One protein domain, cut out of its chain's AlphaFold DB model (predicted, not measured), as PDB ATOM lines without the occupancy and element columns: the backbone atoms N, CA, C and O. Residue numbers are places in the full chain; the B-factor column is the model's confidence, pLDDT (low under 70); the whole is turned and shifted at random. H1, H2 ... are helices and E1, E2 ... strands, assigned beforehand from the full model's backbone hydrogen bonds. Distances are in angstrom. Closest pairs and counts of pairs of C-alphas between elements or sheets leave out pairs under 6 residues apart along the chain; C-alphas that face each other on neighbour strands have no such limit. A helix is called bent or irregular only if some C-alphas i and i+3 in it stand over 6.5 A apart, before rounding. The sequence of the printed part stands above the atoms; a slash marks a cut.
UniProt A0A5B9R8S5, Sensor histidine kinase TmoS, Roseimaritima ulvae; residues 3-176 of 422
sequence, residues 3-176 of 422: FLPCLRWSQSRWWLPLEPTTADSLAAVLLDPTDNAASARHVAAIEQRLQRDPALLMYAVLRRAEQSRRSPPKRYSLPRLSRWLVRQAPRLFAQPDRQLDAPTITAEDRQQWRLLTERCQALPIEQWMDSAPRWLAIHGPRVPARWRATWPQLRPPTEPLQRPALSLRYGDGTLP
ATOM      1  N   PHE A   3     114.631 110.455 200.234       84.88
ATOM      2  CA  PHE A   3     115.361 111.722 200.312       84.88
ATOM      3  C   PHE A   3     116.839 111.576 199.974       84.88
ATOM      4  O   PHE A   3     117.479 110.575 200.314       84.88
ATOM      5  N   LEU A   4     117.387 112.641 199.392       87.44
ATOM      6  CA  LEU A   4     118.819 112.917 199.413       87.44
ATOM      7  C   LEU A   4     119.294 113.135 200.867       87.44
ATOM      8  O   LEU A   4     118.482 113.474 201.734       87.44
ATOM      9  N   PRO A   5     120.596 112.960 201.169       86.12
ATOM     10  CA  PRO A   5     121.121 113.231 202.509       86.12
ATOM     11  C   PRO A   5     120.764 114.652 202.980       86.12
ATOM     12  O   PRO A   5     120.902 115.593 202.203       86.12
ATOM     13  N   CYS A   6     120.337 114.833 204.234       85.50
ATOM     14  CA  CYS A   6     119.773 116.112 204.698       85.50
ATOM     15  C   CYS A   6     120.738 117.292 204.507       85.50
ATOM     16  O   CYS A   6     121.926 117.149 204.754       85.50
ATOM     17  N   LEU A   7     120.273 118.460 204.070       87.06
ATOM     18  CA  LEU A   7     121.071 119.693 204.022       87.06
ATOM     19  C   LEU A   7     121.099 120.349 205.405       87.06
ATOM     20  O   LEU A   7     120.107 120.280 206.130       87.06
ATOM     21  N   ARG A   8     122.211 121.001 205.768       85.06
ATOM     22  CA  ARG A   8     122.370 121.637 207.084       85.06
ATOM     23  C   ARG A   8     122.859 123.063 206.972       85.06
ATOM     24  O   ARG A   8     123.747 123.380 206.185       85.06
ATOM     25  N   TRP A   9     122.298 123.908 207.823       82.06
ATOM     26  CA  TRP A   9     122.769 125.266 208.009       82.06
ATOM     27  C   TRP A   9     122.412 125.728 209.424       82.06
ATOM     28  O   TRP A   9     121.241 125.765 209.802       82.06
ATOM     29  N   SER A  10     123.430 126.056 210.224       80.31
ATOM     30  CA  SER A  10     123.279 126.275 211.670       80.31
ATOM     31  C   SER A  10     122.634 125.053 212.352       80.31
ATOM     32  O   SER A  10     123.175 123.956 212.250       80.31
ATOM     33  N   GLN A  11     121.493 125.218 213.030       81.12
ATOM     34  CA  GLN A  11     120.751 124.129 213.685       81.12
ATOM     35  C   GLN A  11     119.603 123.579 212.818       81.12
ATOM     36  O   GLN A  11     118.950 122.612 213.196       81.12
ATOM     37  N   SER A  12     119.349 124.178 211.652       85.00
ATOM     38  CA  SER A  12     118.225 123.828 210.786       85.00
ATOM     39  C   SER A  12     118.600 122.756 209.761       85.00
ATOM     40  O   SER A  12     119.755 122.654 209.328       85.00
ATOM     41  N   ARG A  13     117.597 121.965 209.361       85.44
ATOM     42  CA  ARG A  13     117.718 120.867 208.396       85.44
ATOM     43  C   ARG A  13     116.678 120.995 207.292       85.44
ATOM     44  O   ARG A  13     115.576 121.476 207.539       85.44
ATOM     45  N   TRP A  14     117.048 120.537 206.101       89.62
ATOM     46  CA  TRP A  14     116.165 120.484 204.939       89.62
ATOM     47  C   TRP A  14     116.352 119.182 204.172       89.62
ATOM     48  O   TRP A  14     117.455 118.626 204.138       89.62
ATOM     49  N   TRP A  15     115.297 118.741 203.495       88.56
ATOM     50  CA  TRP A  15     115.314 117.535 202.674       88.56
ATOM     51  C   TRP A  15     114.864 117.838 201.250       88.56
ATOM     52  O   TRP A  15     113.938 118.608 201.019       88.56
ATOM     53  N   LEU A  16     115.551 117.219 200.294       90.94
ATOM     54  CA  LEU A  16     115.206 117.256 198.877       90.94
ATOM     55  C   LEU A  16     114.911 115.829 198.414       90.94
ATOM     56  O   LEU A  16     115.580 114.893 198.878       90.94
ATOM     57  N   PRO A  17     113.922 115.637 197.530       89.69
ATOM     58  CA  PRO A  17     113.560 114.309 197.079       89.69
ATOM     59  C   PRO A  17     114.681 113.679 196.249       89.69
ATOM     60  O   PRO A  17     115.433 114.359 195.553       89.69
ATOM     61  N   LEU A  18     114.760 112.356 196.315       86.00
ATOM     62  CA  LEU A  18     115.591 111.521 195.466       86.00
ATOM     63  C   LEU A  18     114.689 110.784 194.468       86.00
ATOM     64  O   LEU A  18     113.904 109.904 194.848       86.00
ATOM     65  N   GLU A  19     114.806 111.157 193.194       83.44
ATOM     66  CA  GLU A  19     114.120 110.500 192.083       83.44
ATOM     67  C   GLU A  19     114.663 109.065 191.889       83.44
ATOM     68  O   GLU A  19     115.879 108.868 191.977       83.44
ATOM     69  N   PRO A  20     113.820 108.049 191.599       78.69
ATOM     70  CA  PRO A  20     114.289 106.677 191.372       78.69
ATOM     71  C   PRO A  20     115.389 106.556 190.307       78.69
ATOM     72  O   PRO A  20     116.405 105.914 190.546       78.69
ATOM     73  N   THR A  21     115.252 107.247 189.173       76.94
ATOM     74  CA  THR A  21     116.235 107.160 188.079       76.94
ATOM     75  C   THR A  21     117.595 107.779 188.449       76.94
ATOM     76  O   THR A  21     118.657 107.333 187.994       76.94
ATOM     77  N   THR A  22     117.576 108.791 189.317       84.25
ATOM     78  CA  THR A  22     118.763 109.381 189.940       84.25
ATOM     79  C   THR A  22     119.361 108.442 190.987       84.25
ATOM     80  O   THR A  22     120.586 108.308 191.048       84.25
ATOM     81  N   ALA A  23     118.528 107.750 191.771       81.19
ATOM     82  CA  ALA A  23     118.976 106.757 192.743       81.19
ATOM     83  C   ALA A  23     119.758 105.621 192.071       81.19
ATOM     84  O   ALA A  23     120.841 105.289 192.546       81.19
ATOM     85  N   ASP A  24     119.282 105.108 190.934       76.56
ATOM     86  CA  ASP A  24     119.964 104.055 190.168       76.56
ATOM     87  C   ASP A  24     121.335 104.519 189.656       76.56
ATOM     88  O   ASP A  24     122.344 103.820 189.773       76.56
ATOM     89  N   SER A  25     121.396 105.757 189.156       79.06
ATOM     90  CA  SER A  25     122.642 106.350 188.661       79.06
ATOM     91  C   SER A  25     123.658 106.547 189.790       79.06
ATOM     92  O   SER A  25     124.850 106.310 189.604       79.06
ATOM     93  N   LEU A  26     123.196 106.944 190.979       81.81
ATOM     94  CA  LEU A  26     124.030 107.035 192.175       81.81
ATOM     95  C   LEU A  26     124.435 105.648 192.697       81.81
ATOM     96  O   LEU A  26     125.560 105.503 193.165       81.81
ATOM     97  N   ALA A  27     123.576 104.629 192.583       75.69
ATOM     98  CA  ALA A  27     123.894 103.246 192.952       75.69
ATOM     99  C   ALA A  27     125.071 102.721 192.138       75.69
ATOM    100  O   ALA A  27     126.043 102.237 192.710       75.69
ATOM    101  N   ALA A  28     125.009 102.888 190.816       73.75
ATOM    102  CA  ALA A  28     126.068 102.470 189.908       73.75
ATOM    103  C   ALA A  28     127.413 103.135 190.244       73.75
ATOM    104  O   ALA A  28     128.444 102.471 190.258       73.75
ATOM    105  N   VAL A  29     127.396 104.424 190.608       77.56
ATOM    106  CA  VAL A  29     128.601 105.141 191.059       77.56
ATOM    107  C   VAL A  29     129.164 104.566 192.361       77.56
ATOM    108  O   VAL A  29     130.379 104.496 192.520       77.56
ATOM    109  N   LEU A  30     128.305 104.184 193.309       74.62
ATOM    110  CA  LEU A  30     128.730 103.641 194.603       74.62
ATOM    111  C   LEU A  30     129.234 102.192 194.516       74.62
ATOM    112  O   LEU A  30     129.990 101.775 195.392       74.62
ATOM    113  N   LEU A  31     128.795 101.446 193.502       68.75
ATOM    114  CA  LEU A  31     129.072 100.021 193.314       68.75
ATOM    115  C   LEU A  31     130.275  99.724 192.412       68.75
ATOM    116  O   LEU A  31     130.674  98.568 192.314       68.75
ATOM    117  N   ASP A  32     130.852 100.724 191.748       67.62
ATOM    118  CA  ASP A  32     131.988 100.500 190.853       67.62
ATOM    119  C   ASP A  32     133.277 100.197 191.642       67.62
ATOM    120  O   ASP A  32     133.715 101.015 192.465       67.62
ATOM    121  N   PRO A  33     133.884  99.014 191.419       50.34
ATOM    122  CA  PRO A  33     135.077  98.565 192.129       50.34
ATOM    123  C   PRO A  33     136.354  99.283 191.677       50.34
ATOM    124  O   PRO A  33     137.376  99.190 192.361       50.34
ATOM    125  N   THR A  34     136.336 100.000 190.549       54.41
ATOM    126  CA  THR A  34     137.505 100.743 190.082       54.41
ATOM    127  C   THR A  34     137.673 102.017 190.911       54.41
ATOM    128  O   THR A  34     136.866 102.942 190.865       54.41
ATOM    129  N   ASP A  35     138.765 102.113 191.675       49.47
ATOM    130  CA  ASP A  35     139.107 103.302 192.479       49.47
ATOM    131  C   ASP A  35     139.508 104.524 191.615       49.47
ATOM    132  O   ASP A  35     140.025 105.533 192.099       49.47
ATOM    133  N   ASN A  36     139.226 104.465 190.309       47.09
ATOM    134  CA  ASN A  36     139.339 105.586 189.397       47.09
ATOM    135  C   ASN A  36     138.206 106.570 189.683       47.09
ATOM    136  O   ASN A  36     137.129 106.535 189.088       47.09
ATOM    137  N   ALA A  37     138.506 107.517 190.570       47.25
ATOM    138  CA  ALA A  37     137.711 108.677 190.977       47.25
ATOM    139  C   ALA A  37     137.200 109.599 189.831       47.25
ATOM    140  O   ALA A  37     136.774 110.730 190.089       47.25
ATOM    141  N   ALA A  38     137.237 109.155 188.574       54.22
ATOM    142  CA  ALA A  38     136.739 109.834 187.390       54.22
ATOM    143  C   ALA A  38     136.453 108.856 186.229       54.22
ATOM    144  O   ALA A  38     136.867 109.130 185.106       54.22
ATOM    145  N   SER A  39     135.753 107.731 186.447       66.19
ATOM    146  CA  SER A  39     135.194 106.988 185.304       66.19
ATOM    147  C   SER A  39     134.369 107.964 184.459       66.19
ATOM    148  O   SER A  39     133.362 108.508 184.925       66.19
ATOM    149  N   ALA A  40     134.838 108.268 183.242       74.50
ATOM    150  CA  ALA A  40     134.246 109.292 182.378       74.50
ATOM    151  C   ALA A  40     132.750 109.023 182.151       74.50
ATOM    152  O   ALA A  40     131.946 109.951 182.083       74.50
ATOM    153  N   ARG A  41     132.371 107.738 182.159       78.06
ATOM    154  CA  ARG A  41     130.992 107.254 182.088       78.06
ATOM    155  C   ARG A  41     130.139 107.688 183.285       78.06
ATOM    156  O   ARG A  41     129.014 108.134 183.090       78.06
ATOM    157  N   HIS A  42     130.663 107.609 184.508       80.62
ATOM    158  CA  HIS A  42     129.965 108.052 185.723       80.62
ATOM    159  C   HIS A  42     129.829 109.557 185.816       80.62
ATOM    160  O   HIS A  42     128.764 110.063 186.166       80.62
ATOM    161  N   VAL A  43     130.892 110.277 185.466       84.75
ATOM    162  CA  VAL A  43     130.856 111.737 185.411       84.75
ATOM    163  C   VAL A  43     129.811 112.194 184.394       84.75
ATOM    164  O   VAL A  43     128.971 113.018 184.746       84.75
ATOM    165  N   ALA A  44     129.801 111.608 183.193       83.50
ATOM    166  CA  ALA A  44     128.821 111.916 182.154       83.50
ATOM    167  C   ALA A  44     127.383 111.566 182.571       83.50
ATOM    168  O   ALA A  44     126.475 112.371 182.372       83.50
ATOM    169  N   ALA A  45     127.162 110.402 183.194       83.50
ATOM    170  CA  ALA A  45     125.835 110.002 183.660       83.50
ATOM    171  C   ALA A  45     125.297 110.946 184.747       83.50
ATOM    172  O   ALA A  45     124.165 111.420 184.653       83.50
ATOM    173  N   ILE A  46     126.115 111.287 185.748       88.44
ATOM    174  CA  ILE A  46     125.727 112.241 186.796       88.44
ATOM    175  C   ILE A  46     125.531 113.648 186.228       88.44
ATOM    176  O   ILE A  46     124.611 114.350 186.635       88.44
ATOM    177  N   GLU A  47     126.353 114.071 185.272       88.56
ATOM    178  CA  GLU A  47     126.198 115.362 184.604       88.56
ATOM    179  C   GLU A  47     124.883 115.474 183.827       88.56
ATOM    180  O   GLU A  47     124.227 116.512 183.890       88.56
ATOM    181  N   GLN A  48     124.451 114.403 183.159       86.00
ATOM    182  CA  GLN A  48     123.136 114.351 182.518       86.00
ATOM    183  C   GLN A  48     121.991 114.349 183.537       86.00
ATOM    184  O   GLN A  48     120.960 114.971 183.287       86.00
ATOM    185  N   ARG A  49     122.158 113.692 184.695       88.69
ATOM    186  CA  ARG A  49     121.158 113.727 185.777       88.69
ATOM    187  C   ARG A  49     121.010 115.122 186.367       88.69
ATOM    188  O   ARG A  49     119.889 115.596 186.492       88.69
ATOM    189  N   LEU A  50     122.117 115.817 186.635       90.38
ATOM    190  CA  LEU A  50     122.098 117.209 187.104       90.38
ATOM    191  C   LEU A  50     121.354 118.144 186.140       90.38
ATOM    192  O   LEU A  50     120.791 119.141 186.568       90.38
ATOM    193  N   GLN A  51     121.335 117.816 184.851       88.12
ATOM    194  CA  GLN A  51     120.651 118.588 183.817       88.12
ATOM    195  C   GLN A  51     119.157 118.271 183.653       88.12
ATOM    196  O   GLN A  51     118.480 118.941 182.880       88.12
ATOM    197  N   ARG A  52     118.636 117.249 184.342       87.25
ATOM    198  CA  ARG A  52     117.238 116.794 184.222       87.25
ATOM    199  C   ARG A  52     116.494 116.770 185.553       87.25
ATOM    200  O   ARG A  52     115.278 116.933 185.550       87.25
ATOM    201  N   ASP A  53     117.220 116.590 186.654       91.12
ATOM    202  CA  ASP A  53     116.710 116.498 188.022       91.12
ATOM    203  C   ASP A  53     117.078 117.779 188.805       91.12
ATOM    204  O   ASP A  53     118.220 117.924 189.271       91.12
ATOM    205  N   PRO A  54     116.130 118.728 188.964       92.88
ATOM    206  CA  PRO A  54     116.374 119.961 189.704       92.88
ATOM    207  C   PRO A  54     116.726 119.718 191.174       92.88
ATOM    208  O   PRO A  54     117.541 120.459 191.727       92.88
ATOM    209  N   ALA A  55     116.170 118.679 191.806       92.88
ATOM    210  CA  ALA A  55     116.429 118.378 193.211       92.88
ATOM    211  C   ALA A  55     117.886 117.949 193.422       92.88
ATOM    212  O   ALA A  55     118.563 118.459 194.322       92.88
ATOM    213  N   LEU A  56     118.403 117.073 192.553       93.25
ATOM    214  CA  LEU A  56     119.807 116.657 192.579       93.25
ATOM    215  C   LEU A  56     120.758 117.835 192.339       93.25
ATOM    216  O   LEU A  56     121.786 117.952 193.016       93.25
ATOM    217  N   LEU A  57     120.425 118.714 191.391       93.12
ATOM    218  CA  LEU A  57     121.219 119.901 191.084       93.12
ATOM    219  C   LEU A  57     121.282 120.865 192.268       93.12
ATOM    220  O   LEU A  57     122.381 121.225 192.699       93.12
ATOM    221  N   MET A  58     120.131 121.218 192.843       93.31
ATOM    222  CA  MET A  58     120.059 122.070 194.032       93.31
ATOM    223  C   MET A  58     120.863 121.468 195.184       93.31
ATOM    224  O   MET A  58     121.680 122.151 195.802       93.31
ATOM    225  N   TYR A  59     120.703 120.165 195.426       92.75
ATOM    226  CA  TYR A  59     121.452 119.451 196.453       92.75
ATOM    227  C   TYR A  59     122.968 119.542 196.246       92.75
ATOM    228  O   TYR A  59     123.703 119.903 197.172       92.75
ATOM    229  N   ALA A  60     123.449 119.245 195.037       91.56
ATOM    230  CA  ALA A  60     124.872 119.245 194.727       91.56
ATOM    231  C   ALA A  60     125.489 120.641 194.884       91.56
ATOM    232  O   ALA A  60     126.580 120.781 195.445       91.56
ATOM    233  N   VAL A  61     124.782 121.679 194.428       90.44
ATOM    234  CA  VAL A  61     125.208 123.076 194.558       90.44
ATOM    235  C   VAL A  61     125.305 123.487 196.030       90.44
ATOM    236  O   VAL A  61     126.354 123.973 196.469       90.44
ATOM    237  N   LEU A  62     124.242 123.253 196.805       89.50
ATOM    238  CA  LEU A  62     124.153 123.671 198.205       89.50
ATOM    239  C   LEU A  62     125.165 122.934 199.091       89.50
ATOM    240  O   LEU A  62     125.874 123.570 199.872       89.50
ATOM    241  N   ARG A  63     125.318 121.611 198.930       88.25
ATOM    242  CA  ARG A  63     126.300 120.836 199.711       88.25
ATOM    243  C   ARG A  63     127.736 121.223 199.419       88.25
ATOM    244  O   ARG A  63     128.575 121.249 200.321       88.25
ATOM    245  N   ARG A  64     128.044 121.533 198.164       84.50
ATOM    246  CA  ARG A  64     129.388 121.969 197.799       84.50
ATOM    247  C   ARG A  64     129.730 123.335 198.397       84.50
ATOM    248  O   ARG A  64     130.875 123.556 198.801       84.50
ATOM    249  N   ALA A  65     128.750 124.237 198.464       77.56
ATOM    250  CA  ALA A  65     128.905 125.528 199.126       77.56
ATOM    251  C   ALA A  65     129.180 125.359 200.633       77.56
ATOM    252  O   ALA A  65     130.100 125.987 201.148       77.56
ATOM    253  N   GLU A  66     128.477 124.443 201.307       73.31
ATOM    254  CA  GLU A  66     128.652 124.149 202.742       73.31
ATOM    255  C   GLU A  66     130.065 123.638 203.094       73.31
ATOM    256  O   GLU A  66     130.637 124.012 204.118       73.31
ATOM    257  N   GLN A  67     130.674 122.815 202.232       67.38
ATOM    258  CA  GLN A  67     132.035 122.298 202.447       67.38
ATOM    259  C   GLN A  67     133.135 123.352 202.225       67.38
ATOM    260  O   GLN A  67     134.249 123.208 202.731       67.38
ATOM    261  N   SER A  68     132.842 124.432 201.496       60.72
ATOM    262  CA  SER A  68     133.806 125.483 201.149       60.72
ATOM    263  C   SER A  68     133.877 126.555 202.249       60.72
ATOM    264  O   SER A  68     133.593 127.723 202.008       60.72
ATOM    265  N   ARG A  69     134.261 126.163 203.474       54.66
ATOM    266  CA  ARG A  69     134.181 126.976 204.713       54.66
ATOM    267  C   ARG A  69     134.922 128.332 204.720       54.66
ATOM    268  O   ARG A  69     134.754 129.077 205.676       54.66
ATOM    269  N   ARG A  70     135.748 128.663 203.718       52.09
ATOM    270  CA  ARG A  70     136.553 129.910 203.697       52.09
ATOM    271  C   ARG A  70     136.232 130.888 202.559       52.09
ATOM    272  O   ARG A  70     136.524 132.065 202.710       52.09
ATOM    273  N   SER A  71     135.643 130.430 201.448       59.28
ATOM    274  CA  SER A  71     135.136 131.259 200.334       59.28
ATOM    275  C   SER A  71     134.592 130.342 199.229       59.28
ATOM    276  O   SER A  71     135.384 129.805 198.447       59.28
ATOM    277  N   PRO A  72     133.273 130.094 199.144       61.69
ATOM    278  CA  PRO A  72     132.720 129.340 198.028       61.69
ATOM    279  C   PRO A  72     132.953 130.116 196.717       61.69
ATOM    280  O   PRO A  72     132.771 131.335 196.679       61.69
ATOM    281  N   PRO A  73     133.364 129.457 195.619       63.28
ATOM    282  CA  PRO A  73     133.473 130.119 194.326       63.28
ATOM    283  C   PRO A  73     132.113 130.686 193.905       63.28
ATOM    284  O   PRO A  73     131.101 129.989 193.953       63.28
ATOM    285  N   LYS A  74     132.108 131.942 193.435       71.19
ATOM    286  CA  LYS A  74     130.886 132.669 193.041       71.19
ATOM    287  C   LYS A  74     130.095 131.976 191.922       71.19
ATOM    288  O   LYS A  74     128.898 132.215 191.791       71.19
ATOM    289  N   ARG A  75     130.754 131.139 191.105       79.69
ATOM    290  CA  ARG A  75     130.139 130.415 189.983       79.69
ATOM    291  C   ARG A  75     130.611 128.961 189.882       79.69
ATOM    292  O   ARG A  75     131.817 128.705 189.950       79.69
ATOM    293  N   TYR A  76     129.689 128.032 189.633       83.69
ATOM    294  CA  TYR A  76     129.977 126.614 189.371       83.69
ATOM    295  C   TYR A  76     129.651 126.209 187.930       83.69
ATOM    296  O   TYR A  76     128.687 126.690 187.346       83.69
ATOM    297  N   SER A  77     130.453 125.298 187.367       87.31
ATOM    298  CA  SER A  77     130.160 124.621 186.098       87.31
ATOM    299  C   SER A  77     129.689 123.186 186.341       87.31
ATOM    300  O   SER A  77     130.168 122.525 187.271       87.31
ATOM    301  N   LEU A  78     128.792 122.690 185.483       86.81
ATOM    302  CA  LEU A  78     128.227 121.339 185.569       86.81
ATOM    303  C   LEU A  78     129.294 120.226 185.540       86.81
ATOM    304  O   LEU A  78     129.286 119.427 186.479       86.81
ATOM    305  N   PRO A  79     130.303 120.230 184.638       87.31
ATOM    306  CA  PRO A  79     131.349 119.199 184.640       87.31
ATOM    307  C   PRO A  79     132.175 119.169 185.926       87.31
ATOM    308  O   PRO A  79     132.763 118.155 186.314       87.31
ATOM    309  N   ARG A  80     132.319 120.324 186.586       86.94
ATOM    310  CA  ARG A  80     133.051 120.414 187.851       86.94
ATOM    311  C   ARG A  80     132.180 119.933 189.006       86.94
ATOM    312  O   ARG A  80     132.727 119.432 189.991       86.94
ATOM    313  N   LEU A  81     130.866 120.141 188.929       88.38
ATOM    314  CA  LEU A  81     129.890 119.707 189.924       88.38
ATOM    315  C   LEU A  81     129.674 118.191 189.866       88.38
ATOM    316  O   LEU A  81     129.772 117.553 190.910       88.38
ATOM    317  N   SER A  82     129.529 117.613 188.671       89.50
ATOM    318  CA  SER A  82     129.408 116.166 188.450       89.50
ATOM    319  C   SER A  82     130.624 115.402 188.983       89.50
ATOM    320  O   SER A  82     130.482 114.526 189.834       89.50
ATOM    321  N   ARG A  83     131.847 115.817 188.613       88.62
ATOM    322  CA  ARG A  83     133.104 115.253 189.155       88.62
ATOM    323  C   ARG A  83     133.236 115.383 190.668       88.62
ATOM    324  O   ARG A  83     133.908 114.579 191.308       88.62
ATOM    325  N   TRP A  84     132.704 116.453 191.252       88.69
ATOM    326  CA  TRP A  84     132.711 116.604 192.706       88.69
ATOM    327  C   TRP A  84     131.710 115.639 193.349       88.69
ATOM    328  O   TRP A  84     132.087 114.936 194.283       88.69
ATOM    329  N   LEU A  85     130.493 115.548 192.812       88.25
ATOM    330  CA  LEU A  85     129.438 114.697 193.349       88.25
ATOM    331  C   LEU A  85     129.815 113.214 193.275       88.25
ATOM    332  O   LEU A  85     129.712 112.535 194.289       88.25
ATOM    333  N   VAL A  86     130.351 112.738 192.145       86.69
ATOM    334  CA  VAL A  86     130.847 111.353 191.990       86.69
ATOM    335  C   VAL A  86     131.876 111.009 193.072       86.69
ATOM    336  O   VAL A  86     131.762 109.988 193.743       86.69
ATOM    337  N   ARG A  87     132.844 111.901 193.317       84.81
ATOM    338  CA  ARG A  87     133.891 111.688 194.331       84.81
ATOM    339  C   ARG A  87     133.377 111.746 195.768       84.81
ATOM    340  O   ARG A  87     133.948 111.102 196.642       84.81
ATOM    341  N   GLN A  88     132.360 112.561 196.041       84.94
ATOM    342  CA  GLN A  88     131.831 112.745 197.396       84.94
ATOM    343  C   GLN A  88     130.651 111.825 197.724       84.94
ATOM    344  O   GLN A  88     130.371 111.633 198.907       84.94
ATOM    345  N   ALA A  89     129.991 111.226 196.730       83.44
ATOM    346  CA  ALA A  89     128.828 110.363 196.925       83.44
ATOM    347  C   ALA A  89     129.064 109.261 197.985       83.44
ATOM    348  O   ALA A  89     128.260 109.183 198.917       83.44
ATOM    349  N   PRO A  90     130.188 108.508 197.992       76.69
ATOM    350  CA  PRO A  90     130.428 107.487 199.020       76.69
ATOM    351  C   PRO A  90     130.488 108.028 200.452       76.69
ATOM    352  O   PRO A  90     130.194 107.314 201.410       76.69
ATOM    353  N   ARG A  91     130.892 109.291 200.629       78.50
ATOM    354  CA  ARG A  91     130.931 109.945 201.942       78.50
ATOM    355  C   ARG A  91     129.559 110.477 202.330       78.50
ATOM    356  O   ARG A  91     129.123 110.214 203.444       78.50
ATOM    357  N   LEU A  92     128.885 111.178 201.417       81.25
ATOM    358  CA  LEU A  92     127.578 111.800 201.651       81.25
ATOM    359  C   LEU A  92     126.497 110.763 201.988       81.25
ATOM    360  O   LEU A  92     125.724 110.958 202.921       81.25
ATOM    361  N   PHE A  93     126.466 109.641 201.267       78.12
ATOM    362  CA  PHE A  93     125.416 108.628 201.422       78.12
ATOM    363  C   PHE A  93     125.643 107.650 202.578       78.12
ATOM    364  O   PHE A  93     124.726 106.913 202.936       78.12
ATOM    365  N   ALA A  94     126.825 107.669 203.188       68.19
ATOM    366  CA  ALA A  94     127.190 106.808 204.310       68.19
ATOM    367  C   ALA A  94     127.201 107.542 205.663       68.19
ATOM    368  O   ALA A  94     127.639 106.973 206.661       68.19
ATOM    369  N   GLN A  95     126.773 108.806 205.704       70.31
ATOM    370  CA  GLN A  95     126.572 109.527 206.959       70.31
ATOM    371  C   GLN A  95     125.428 108.863 207.753       70.31
ATOM    372  O   GLN A  95     124.345 108.678 207.190       70.31
ATOM    373  N   PRO A  96     125.639 108.484 209.029       57.62
ATOM    374  CA  PRO A  96     124.638 107.760 209.824       57.62
ATOM    375  C   PRO A  96     123.378 108.598 210.086       57.62
ATOM    376  O   PRO A  96     122.282 108.070 210.225       57.62
ATOM    377  N   ASP A  97     123.519 109.917 210.070       64.81
ATOM    378  CA  ASP A  97     122.501 110.922 210.355       64.81
ATOM    379  C   ASP A  97     121.863 111.531 209.088       64.81
ATOM    380  O   ASP A  97     121.161 112.543 209.151       64.81
ATOM    381  N   ARG A  98     122.084 110.918 207.918       68.69
ATOM    382  CA  ARG A  98     121.637 111.426 206.605       68.69
ATOM    383  C   ARG A  98     120.121 111.602 206.462       68.69
ATOM    384  O   ARG A  98     119.681 112.397 205.639       68.69
ATOM    385  N   GLN A  99     119.340 110.838 207.220       68.69
ATOM    386  CA  GLN A  99     117.873 110.866 207.244       68.69
ATOM    387  C   GLN A  99     117.347 111.121 208.661       68.69
ATOM    388  O   GLN A  99     116.173 110.896 208.928       68.69
ATOM    389  N   LEU A 100     118.211 111.583 209.571       70.12
ATOM    390  CA  LEU A 100     117.806 111.884 210.936       70.12
ATOM    391  C   LEU A 100     116.752 112.998 210.910       70.12
ATOM    392  O   LEU A 100     117.024 114.069 210.362       70.12
ATOM    393  N   ASP A 101     115.588 112.717 211.491       70.75
ATOM    394  CA  ASP A 101     114.393 113.574 211.509       70.75
ATOM    395  C   ASP A 101     113.774 113.841 210.122       70.75
ATOM    396  O   ASP A 101     113.125 114.864 209.917       70.75
ATOM    397  N   ALA A 102     113.986 112.949 209.145       77.00
ATOM    398  CA  ALA A 102     113.347 113.072 207.835       77.00
ATOM    399  C   ALA A 102     111.816 112.885 207.942       77.00
ATOM    400  O   ALA A 102     111.376 111.899 208.539       77.00
ATOM    401  N   PRO A 103     111.003 113.779 207.349       79.88
ATOM    402  CA  PRO A 103     109.545 113.671 207.384       79.88
ATOM    403  C   PRO A 103     109.031 112.517 206.514       79.88
ATOM    404  O   PRO A 103     109.744 111.992 205.661       79.88
ATOM    405  N   THR A 104     107.772 112.123 206.688       81.94
ATOM    406  CA  THR A 104     107.128 111.145 205.799       81.94
ATOM    407  C   THR A 104     106.683 111.828 204.507       81.94
ATOM    408  O   THR A 104     106.001 112.843 204.558       81.94
ATOM    409  N   ILE A 105     107.028 111.251 203.352       84.12
ATOM    410  CA  ILE A 105     106.617 111.777 202.041       84.12
ATOM    411  C   ILE A 105     105.132 111.485 201.802       84.12
ATOM    412  O   ILE A 105     104.740 110.325 201.642       84.12
ATOM    413  N   THR A 106     104.315 112.530 201.700       88.06
ATOM    414  CA  THR A 106     102.882 112.430 201.405       88.06
ATOM    415  C   THR A 106     102.596 112.412 199.894       88.06
ATOM    416  O   THR A 106     103.494 112.467 199.043       88.06
ATOM    417  N   ALA A 107     101.329 112.239 199.512       85.44
ATOM    418  CA  ALA A 107     100.905 112.396 198.117       85.44
ATOM    419  C   ALA A 107     100.954 113.869 197.668       85.44
ATOM    420  O   ALA A 107     101.328 114.143 196.528       85.44
ATOM    421  N   GLU A 108     100.650 114.795 198.579       88.56
ATOM    422  CA  GLU A 108     100.686 116.237 198.333       88.56
ATOM    423  C   GLU A 108     102.117 116.724 198.076       88.56
ATOM    424  O   GLU A 108     102.354 117.397 197.074       88.56
ATOM    425  N   ASP A 109     103.096 116.276 198.873       87.50
ATOM    426  CA  ASP A 109     104.516 116.606 198.657       87.50
ATOM    427  C   ASP A 109     104.981 116.182 197.256       87.50
ATOM    428  O   ASP A 109     105.656 116.924 196.538       87.50
ATOM    429  N   ARG A 110     104.564 114.984 196.819       86.19
ATOM    430  CA  ARG A 110     104.872 114.463 195.478       86.19
ATOM    431  C   ARG A 110     104.252 115.314 194.375       86.19
ATOM    432  O   ARG A 110     104.900 115.527 193.350       86.19
ATOM    433  N   GLN A 111     103.025 115.790 194.568       88.62
ATOM    434  CA  GLN A 111     102.365 116.685 193.621       88.62
ATOM    435  C   GLN A 111     103.069 118.046 193.564       88.62
ATOM    436  O   GLN A 111     103.355 118.537 192.471       88.62
ATOM    437  N   GLN A 112     103.426 118.621 194.714       90.31
ATOM    438  CA  GLN A 112     104.157 119.885 194.792       90.31
ATOM    439  C   GLN A 112     105.530 119.793 194.112       90.31
ATOM    440  O   GLN A 112     105.872 120.655 193.299       90.31
ATOM    441  N   TRP A 113     106.302 118.729 194.361       91.06
ATOM    442  CA  TRP A 113     107.581 118.520 193.674       91.06
ATOM    443  C   TRP A 113     107.423 118.322 192.172       91.06
ATOM    444  O   TRP A 113     108.268 118.807 191.422       91.06
ATOM    445  N   ARG A 114     106.356 117.659 191.710       89.38
ATOM    446  CA  ARG A 114     106.086 117.507 190.274       89.38
ATOM    447  C   ARG A 114     105.873 118.868 189.608       89.38
ATOM    448  O   ARG A 114     106.585 119.188 188.663       89.38
ATOM    449  N   LEU A 115     104.997 119.701 190.173       90.94
ATOM    450  CA  LEU A 115     104.729 121.054 189.671       90.94
ATOM    451  C   LEU A 115     105.986 121.940 189.685       90.94
ATOM    452  O   LEU A 115     106.253 122.689 188.744       90.94
ATOM    453  N   LEU A 116     106.793 121.851 190.748       92.00
ATOM    454  CA  LEU A 116     108.065 122.568 190.829       92.00
ATOM    455  C   LEU A 116     109.088 122.062 189.806       92.00
ATOM    456  O   LEU A 116     109.860 122.862 189.278       92.00
ATOM    457  N   THR A 117     109.099 120.758 189.524       90.44
ATOM    458  CA  THR A 117     109.974 120.148 188.517       90.44
ATOM    459  C   THR A 117     109.619 120.648 187.125       90.44
ATOM    460  O   THR A 117     110.502 121.152 186.439       90.44
ATOM    461  N   GLU A 118     108.340 120.591 186.744       89.50
ATOM    462  CA  GLU A 118     107.840 121.085 185.452       89.50
ATOM    463  C   GLU A 118     108.193 122.563 185.251       89.50
ATOM    464  O   GLU A 118     108.724 122.958 184.213       89.50
ATOM    465  N   ARG A 119     107.995 123.380 186.293       90.44
ATOM    466  CA  ARG A 119     108.350 124.801 186.260       90.44
ATOM    467  C   ARG A 119     109.851 125.038 186.111       90.44
ATOM    468  O   ARG A 119     110.234 125.943 185.379       90.44
ATOM    469  N   CYS A 120     110.696 124.280 186.812       89.62
ATOM    470  CA  CYS A 120     112.145 124.382 186.634       89.62
ATOM    471  C   CYS A 120     112.533 123.985 185.209       89.62
ATOM    472  O   CYS A 120     113.253 124.725 184.555       89.62
ATOM    473  N   GLN A 121     112.017 122.866 184.700       87.19
ATOM    474  CA  GLN A 121     112.354 122.354 183.370       87.19
ATOM    475  C   GLN A 121     111.907 123.276 182.222       87.19
ATOM    476  O   GLN A 121     112.500 123.223 181.150       87.19
ATOM    477  N   ALA A 122     110.929 124.158 182.453       88.56
ATOM    478  CA  ALA A 122     110.546 125.219 181.517       88.56
ATOM    479  C   ALA A 122     111.526 126.414 181.476       88.56
ATOM    480  O   ALA A 122     111.400 127.280 180.613       88.56
ATOM    481  N   LEU A 123     112.483 126.491 182.407       88.12
ATOM    482  CA  LEU A 123     113.465 127.570 182.526       88.12
ATOM    483  C   LEU A 123     114.890 127.077 182.216       88.12
ATOM    484  O   LEU A 123     115.198 125.900 182.436       88.12
ATOM    485  N   PRO A 124     115.802 127.975 181.794       87.75
ATOM    486  CA  PRO A 124     117.227 127.666 181.698       87.75
ATOM    487  C   PRO A 124     117.800 127.164 183.030       87.75
ATOM    488  O   PRO A 124     117.433 127.648 184.105       87.75
ATOM    489  N   ILE A 125     118.732 126.209 182.966       86.44
ATOM    490  CA  ILE A 125     119.273 125.507 184.142       86.44
ATOM    491  C   ILE A 125     119.934 126.446 185.158       86.44
ATOM    492  O   ILE A 125     119.884 126.213 186.367       86.44
ATOM    493  N   GLU A 126     120.518 127.546 184.691       86.75
ATOM    494  CA  GLU A 126     121.122 128.569 185.533       86.75
ATOM    495  C   GLU A 126     120.112 129.292 186.439       86.75
ATOM    496  O   GLU A 126     120.507 129.797 187.491       86.75
ATOM    497  N   GLN A 127     118.822 129.272 186.086       89.12
ATOM    498  CA  GLN A 127     117.728 129.877 186.854       89.12
ATOM    499  C   GLN A 127     117.066 128.890 187.827       89.12
ATOM    500  O   GLN A 127     116.246 129.278 188.658       89.12
ATOM    501  N   TRP A 128     117.414 127.598 187.791       92.00
ATOM    502  CA  TRP A 128     116.763 126.599 188.653       92.00
ATOM    503  C   TRP A 128     116.981 126.886 190.140       92.00
ATOM    504  O   TRP A 128     116.081 126.677 190.957       92.00
ATOM    505  N   MET A 129     118.146 127.435 190.499       91.31
ATOM    506  CA  MET A 129     118.467 127.811 191.879       91.31
ATOM    507  C   MET A 129     117.535 128.890 192.452       91.31
ATOM    508  O   MET A 129     117.375 128.950 193.672       91.31
ATOM    509  N   ASP A 130     116.850 129.678 191.617       88.75
ATOM    510  CA  ASP A 130     115.867 130.665 192.083       88.75
ATOM    511  C   ASP A 130     114.623 130.006 192.687       88.75
ATOM    512  O   ASP A 130     113.967 130.576 193.564       88.75
ATOM    513  N   SER A 131     114.334 128.768 192.278       91.12
ATOM    514  CA  SER A 131     113.241 127.967 192.828       91.12
ATOM    515  C   SER A 131     113.622 127.242 194.120       91.12
ATOM    516  O   SER A 131     112.727 126.842 194.866       91.12
ATOM    517  N   ALA A 132     114.914 127.111 194.446       90.50
ATOM    518  CA  ALA A 132     115.393 126.347 195.602       90.50
ATOM    519  C   ALA A 132     114.727 126.712 196.951       90.50
ATOM    520  O   ALA A 132     114.439 125.794 197.720       90.50
ATOM    521  N   PRO A 133     114.383 127.983 197.266       92.19
ATOM    522  CA  PRO A 133     113.679 128.299 198.510       92.19
ATOM    523  C   PRO A 133     112.300 127.638 198.611       92.19
ATOM    524  O   PRO A 133     111.902 127.242 199.702       92.19
ATOM    525  N   ARG A 134     111.585 127.492 197.487       90.94
ATOM    526  CA  ARG A 134     110.270 126.832 197.449       90.94
ATOM    527  C   ARG A 134     110.396 125.326 197.630       90.94
ATOM    528  O   ARG A 134     109.605 124.745 198.355       90.94
ATOM    529  N   TRP A 135     111.422 124.723 197.033       93.06
ATOM    530  CA  TRP A 135     111.729 123.304 197.216       93.06
ATOM    531  C   TRP A 135     112.041 122.968 198.674       93.06
ATOM    532  O   TRP A 135     111.505 122.011 199.222       93.06
ATOM    533  N   LEU A 136     112.888 123.779 199.310       90.88
ATOM    534  CA  LEU A 136     113.307 123.579 200.696       90.88
ATOM    535  C   LEU A 136     112.170 123.837 201.698       90.88
ATOM    536  O   LEU A 136     112.146 123.211 202.752       90.88
ATOM    537  N   ALA A 137     111.223 124.723 201.375       89.81
ATOM    538  CA  ALA A 137     110.092 125.049 202.245       89.81
ATOM    539  C   ALA A 137     109.060 123.916 202.390       89.81
ATOM    540  O   ALA A 137     108.280 123.955 203.337       89.81
ATOM    541  N   ILE A 138     109.060 122.919 201.495       89.50
ATOM    542  CA  ILE A 138     108.165 121.748 201.586       89.50
ATOM    543  C   ILE A 138     108.502 120.921 202.834       89.50
ATOM    544  O   ILE A 138     107.623 120.518 203.591       89.50
ATOM    545  N   HIS A 139     109.794 120.719 203.098       84.69
ATOM    546  CA  HIS A 139     110.280 119.951 204.241       84.69
ATOM    547  C   HIS A 139     111.436 120.672 204.930       84.69
ATOM    548  O   HIS A 139     112.585 120.234 204.905       84.69
ATOM    549  N   GLY A 140     111.140 121.808 205.549       85.50
ATOM    550  CA  GLY A 140     112.112 122.518 206.363       85.50
ATOM    551  C   GLY A 140     111.667 123.934 206.710       85.50
ATOM    552  O   GLY A 140     110.683 124.442 206.172       85.50
ATOM    553  N   PRO A 141     112.389 124.600 207.622       85.81
ATOM    554  CA  PRO A 141     112.086 125.972 207.989       85.81
ATOM    555  C   PRO A 141     112.338 126.920 206.811       85.81
ATOM    556  O   PRO A 141     113.079 126.610 205.873       85.81
ATOM    557  N   ARG A 142     111.763 128.125 206.875       88.38
ATOM    558  CA  ARG A 142     112.022 129.165 205.871       88.38
ATOM    559  C   ARG A 142     113.526 129.410 205.736       88.38
ATOM    560  O   ARG A 142     114.225 129.626 206.725       88.38
ATOM    561  N   VAL A 143     114.007 129.391 204.496       87.94
ATOM    562  CA  VAL A 143     115.421 129.593 204.164       87.94
ATOM    563  C   VAL A 143     115.868 130.991 204.617       87.94
ATOM    564  O   VAL A 143     115.321 131.984 204.130       87.94
ATOM    565  N   PRO A 144     116.879 131.114 205.500       87.12
ATOM    566  CA  PRO A 144     117.377 132.415 205.933       87.12
ATOM    567  C   PRO A 144     117.987 133.214 204.775       87.12
ATOM    568  O   PRO A 144     118.788 132.680 204.006       87.12
ATOM    569  N   ALA A 145     117.696 134.517 204.698       85.44
ATOM    570  CA  ALA A 145     118.235 135.400 203.653       85.44
ATOM    571  C   ALA A 145     119.775 135.389 203.610       85.44
ATOM    572  O   ALA A 145     120.372 135.325 202.538       85.44
ATOM    573  N   ARG A 146     120.415 135.340 204.786       84.19
ATOM    574  CA  ARG A 146     121.872 135.193 204.941       84.19
ATOM    575  C   ARG A 146     122.432 133.912 204.325       84.19
ATOM    576  O   ARG A 146     123.535 133.937 203.801       84.19
ATOM    577  N   TRP A 147     121.686 132.806 204.371       84.94
ATOM    578  CA  TRP A 147     122.103 131.565 203.720       84.94
ATOM    579  C   TRP A 147     121.905 131.661 202.210       84.94
ATOM    580  O   TRP A 147     122.803 131.312 201.457       84.94
ATOM    581  N   ARG A 148     120.779 132.225 201.760       85.62
ATOM    582  CA  ARG A 148     120.517 132.450 200.332       85.62
ATOM    583  C   ARG A 148     121.575 133.340 199.672       85.62
ATOM    584  O   ARG A 148     121.974 133.075 198.544       85.62
ATOM    585  N   ALA A 149     122.070 134.353 200.383       82.69
ATOM    586  CA  ALA A 149     123.116 135.249 199.892       82.69
ATOM    587  C   ALA A 149     124.462 134.546 199.624       82.69
ATOM    588  O   ALA A 149     125.275 135.064 198.862       82.69
ATOM    589  N   THR A 150     124.710 133.370 200.217       82.25
ATOM    590  CA  THR A 150     125.939 132.596 199.972       82.25
ATOM    591  C   THR A 150     125.805 131.594 198.830       82.25
ATOM    592  O   THR A 150     126.759 130.865 198.539       82.25
ATOM    593  N   TRP A 151     124.636 131.517 198.189       86.81
ATOM    594  CA  TRP A 151     124.404 130.540 197.139       86.81
ATOM    595  C   TRP A 151     125.139 130.933 195.852       86.81
ATOM    596  O   TRP A 151     125.028 132.064 195.377       86.81
ATOM    597  N   PRO A 152     125.912 130.006 195.277       83.38
ATOM    598  CA  PRO A 152     126.672 130.243 194.058       83.38
ATOM    599  C   PRO A 152     125.737 130.304 192.840       83.38
ATOM    600  O   PRO A 152     124.713 129.624 192.791       83.38
ATOM    601  N   GLN A 153     126.139 131.046 191.810       83.94
ATOM    602  CA  GLN A 153     125.451 131.023 190.517       83.94
ATOM    603  C   GLN A 153     125.930 129.837 189.667       83.94
ATOM    604  O   GLN A 153     127.092 129.415 189.739       83.94
ATOM    605  N   LEU A 154     125.053 129.306 188.823       85.19
ATOM    606  CA  LEU A 154     125.413 128.291 187.836       85.19
ATOM    607  C   LEU A 154     125.837 128.957 186.529       85.19
ATOM    608  O   LEU A 154     125.280 129.974 186.125       85.19
ATOM    609  N   ARG A 155     126.865 128.405 185.880       83.44
ATOM    610  CA  ARG A 155     127.208 128.783 184.506       83.44
ATOM    611  C   ARG A 155     126.291 128.036 183.535       83.44
ATOM    612  O   ARG A 155     126.077 126.842 183.771       83.44
ATOM    613  N   PRO A 156     125.826 128.690 182.458       75.12
ATOM    614  CA  PRO A 156     125.072 128.004 181.421       75.12
ATOM    615  C   PRO A 156     125.924 126.867 180.826       75.12
ATOM    616  O   PRO A 156     127.154 127.003 180.742       75.12
ATOM    617  N   PRO A 157     125.311 125.727 180.473       73.50
ATOM    618  CA  PRO A 157     126.002 124.626 179.817       73.50
ATOM    619  C   PRO A 157     126.546 125.081 178.459       73.50
ATOM    620  O   PRO A 157     125.887 125.818 177.733       73.50
ATOM    621  N   THR A 158     127.761 124.645 178.120       64.69
ATOM    622  CA  THR A 158     128.427 125.020 176.862       64.69
ATOM    623  C   THR A 158     127.801 124.341 175.637       64.69
ATOM    624  O   THR A 158     127.930 124.852 174.532       64.69
ATOM    625  N   GLU A 159     127.110 123.210 175.827       60.97
ATOM    626  CA  GLU A 159     126.421 122.456 174.775       60.97
ATOM    627  C   GLU A 159     124.982 122.117 175.211       60.97
ATOM    628  O   GLU A 159     124.772 121.751 176.372       60.97
ATOM    629  N   PRO A 160     123.982 122.216 174.314       58.19
ATOM    630  CA  PRO A 160     122.604 121.828 174.611       58.19
ATOM    631  C   PRO A 160     122.456 120.310 174.833       58.19
ATOM    632  O   PRO A 160     123.187 119.498 174.264       58.19
ATOM    633  N   LEU A 161     121.461 119.911 175.637       60.03
ATOM    634  CA  LEU A 161     121.104 118.513 175.931       60.03
ATOM    635  C   LEU A 161     120.632 117.760 174.677       60.03
ATOM    636  O   LEU A 161     119.437 117.621 174.445       60.03
ATOM    637  N   GLN A 162     121.558 117.240 173.875       51.66
ATOM    638  CA  GLN A 162     121.213 116.494 172.655       51.66
ATOM    639  C   GLN A 162     121.195 114.969 172.845       51.66
ATOM    640  O   GLN A 162     120.650 114.249 172.013       51.66
ATOM    641  N   ARG A 163     121.771 114.437 173.934       56.06
ATOM    642  CA  ARG A 163     121.912 112.983 174.136       56.06
ATOM    643  C   ARG A 163     120.813 112.394 175.033       56.06
ATOM    644  O   ARG A 163     120.453 113.024 176.035       56.06
ATOM    645  N   PRO A 164     120.316 111.174 174.744       54.62
ATOM    646  CA  PRO A 164     119.451 110.440 175.666       54.62
ATOM    647  C   PRO A 164     120.169 110.196 177.003       54.62
ATOM    648  O   PRO A 164     121.398 110.093 177.049       54.62
ATOM    649  N   ALA A 165     119.406 110.141 178.102       58.31
ATOM    650  CA  ALA A 165     119.986 109.918 179.424       58.31
ATOM    651  C   ALA A 165     120.653 108.544 179.467       58.31
ATOM    652  O   ALA A 165     120.022 107.526 179.186       58.31
ATOM    653  N   LEU A 166     121.914 108.524 179.883       58.94
ATOM    654  CA  LEU A 166     122.637 107.325 180.255       58.94
ATOM    655  C   LEU A 166     121.889 106.675 181.422       58.94
ATOM    656  O   LEU A 166     121.933 107.138 182.563       58.94
ATOM    657  N   SER A 167     121.163 105.605 181.118       56.84
ATOM    658  CA  SER A 167     120.526 104.771 182.127       56.84
ATOM    659  C   SER A 167     121.570 103.807 182.673       56.84
ATOM    660  O   SER A 167     121.881 102.795 182.051       56.84
ATOM    661  N   LEU A 168     122.129 104.130 183.836       56.75
ATOM    662  CA  LEU A 168     122.878 103.165 184.627       56.75
ATOM    663  C   LEU A 168     121.867 102.435 185.513       56.75
ATOM    664  O   LEU A 168     121.299 103.048 186.410       56.75
ATOM    665  N   ARG A 169     121.600 101.159 185.220       53.91
ATOM    666  CA  ARG A 169     120.774 100.283 186.061       53.91
ATOM    667  C   ARG A 169     121.654  99.208 186.671       53.91
ATOM    668  O   ARG A 169     122.504  98.651 185.979       53.91
ATOM    669  N   TYR A 170     121.423  98.915 187.942       48.38
ATOM    670  CA  TYR A 170     122.056  97.805 188.639       48.38
ATOM    671  C   TYR A 170     120.969  96.815 189.072       48.38
ATOM    672  O   TYR A 170     120.427  96.927 190.167       48.38
ATOM    673  N   GLY A 171     120.625  95.876 188.185       50.00
ATOM    674  CA  GLY A 171     119.623  94.830 188.438       50.00
ATOM    675  C   GLY A 171     118.180  95.323 188.651       50.00
ATOM    676  O   GLY A 171     117.896  96.517 188.595       50.00
ATOM    677  N   ASP A 172     117.271  94.374 188.900       43.16
ATOM    678  CA  ASP A 172     115.811  94.572 189.009       43.16
ATOM    679  C   ASP A 172     115.308  94.944 190.425       43.16
ATOM    680  O   ASP A 172     114.123  94.813 190.729       43.16
ATOM    681  N   GLY A 173     116.173  95.420 191.329       49.88
ATOM    682  CA  GLY A 173     115.802  95.669 192.731       49.88
ATOM    683  C   GLY A 173     116.208  97.043 193.261       49.88
ATOM    684  O   GLY A 173     117.361  97.452 193.145       49.88
ATOM    685  N   THR A 174     115.288  97.731 193.950       46.66
ATOM    686  CA  THR A 174     115.574  98.945 194.736       46.66
ATOM    687  C   THR A 174     116.389  98.599 195.986       46.66
ATOM    688  O   THR A 174     115.852  98.488 197.090       46.66
ATOM    689  N   LEU A 175     117.698  98.405 195.840       53.84
ATOM    690  CA  LEU A 175     118.597  98.261 196.982       53.84
ATOM    691  C   LEU A 175     118.764  99.621 197.689       53.84
ATOM    692  O   LEU A 175     119.075 100.622 197.039       53.84
ATOM    693  N   PRO A 176     118.608  99.706 199.026       60.84
ATOM    694  CA  PRO A 176     118.890 100.934 199.755       60.84
ATOM    695  C   PRO A 176     120.372 101.294 199.609       60.84
ATOM    696  O   PRO A 176     121.240 100.621 200.166       60.84
TER     697      PRO A 176
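AT A GLANCE: This is residues 3 to 176 of the 422 residues of the protein "Sensor histidine kinase TmoS" of Roseimaritima ulvae (UniProt A0A5B9R8S5). The strand hairpin E1 and E2 packs through E1 on H3, the helix at the core of a rounded cluster of crossed helices. H6, of the helical hairpin H5 and H6, crosses H3 on one side, and the hairpin H1 and H2, crossed by H4, lies on the other. The printed part has 174 residues, with two named strands and seven named helices in the order E1 E2 H1 H2 H3 H4 H5 H6 H7; of the 91 residues in named elements helices hold 85 and strands 6, mostly helix by class, and the two-stranded sheet is antiparallel. The whole is compact, radius of gyration of the C-alphas 15.6 A, spanning 41 by 35 by 34 A.

IN THESE COORDINATES: E1 is residues 7 to 9, from C-alpha 7 at (121.071, 119.693, 204.022), and E2 12 to 14. H3 is 54 to 67, 20.3 A; H1 20 to 31; H2 40 to 50; H4 78 to 92, 18.7 A; H5 107 to 121, 21.2 A; H6 125 to 138, 21.0 A; and H7 145 to 148, ending at C-alpha 148 (120.517, 132.450, 200.332). H4 and H6 are irregular: C-alphas 87 and 90, and 130 and 133, are 7.2 A apart.

HOW THE PARTS SIT: N 7 and O 14 of E1 and E2 are 2.8 A apart. The closest C-alphas of E1 and H3 are Leu 7 and Arg 63, 6.9 A. H3 touches H6, about perpendicular at 87 degrees (Met 58 and Met 129 closest, C-alphas 6.3 A). H5 and H6 touch at a shallow tilt of 16 degrees, opposite ways (Cys 120 and Trp 128, C-alphas 5.5 A). H2 touches H4 at 83 degrees, about perpendicular (Glu 47 and Ser 82, C-alphas 5.1 A). H1 and H2 touch at a shallow tilt of 27 degrees, opposite ways (Val 29 and His 42, C-alphas 6.2 A). H7 is near H6. In H1, H2, H3 and H5 every O i to N i+4 pair is within hydrogen-bond range, in H4 8 of 11, in H6 3 of 10 beside 8 of 11 O i to N i+3 pairs; H7 is too short for such a pair.

THE WHOLE: The C-alphas farthest apart, Arg 146 and Asp 172, are 44.1 A apart. The printed part has no cut. The H4 to H5 link is long. Mean pLDDT of the printed part is 78.9, with residues 31 to 39, 67 to 73, 94, 96 to 99 and 158 to 176 under 70.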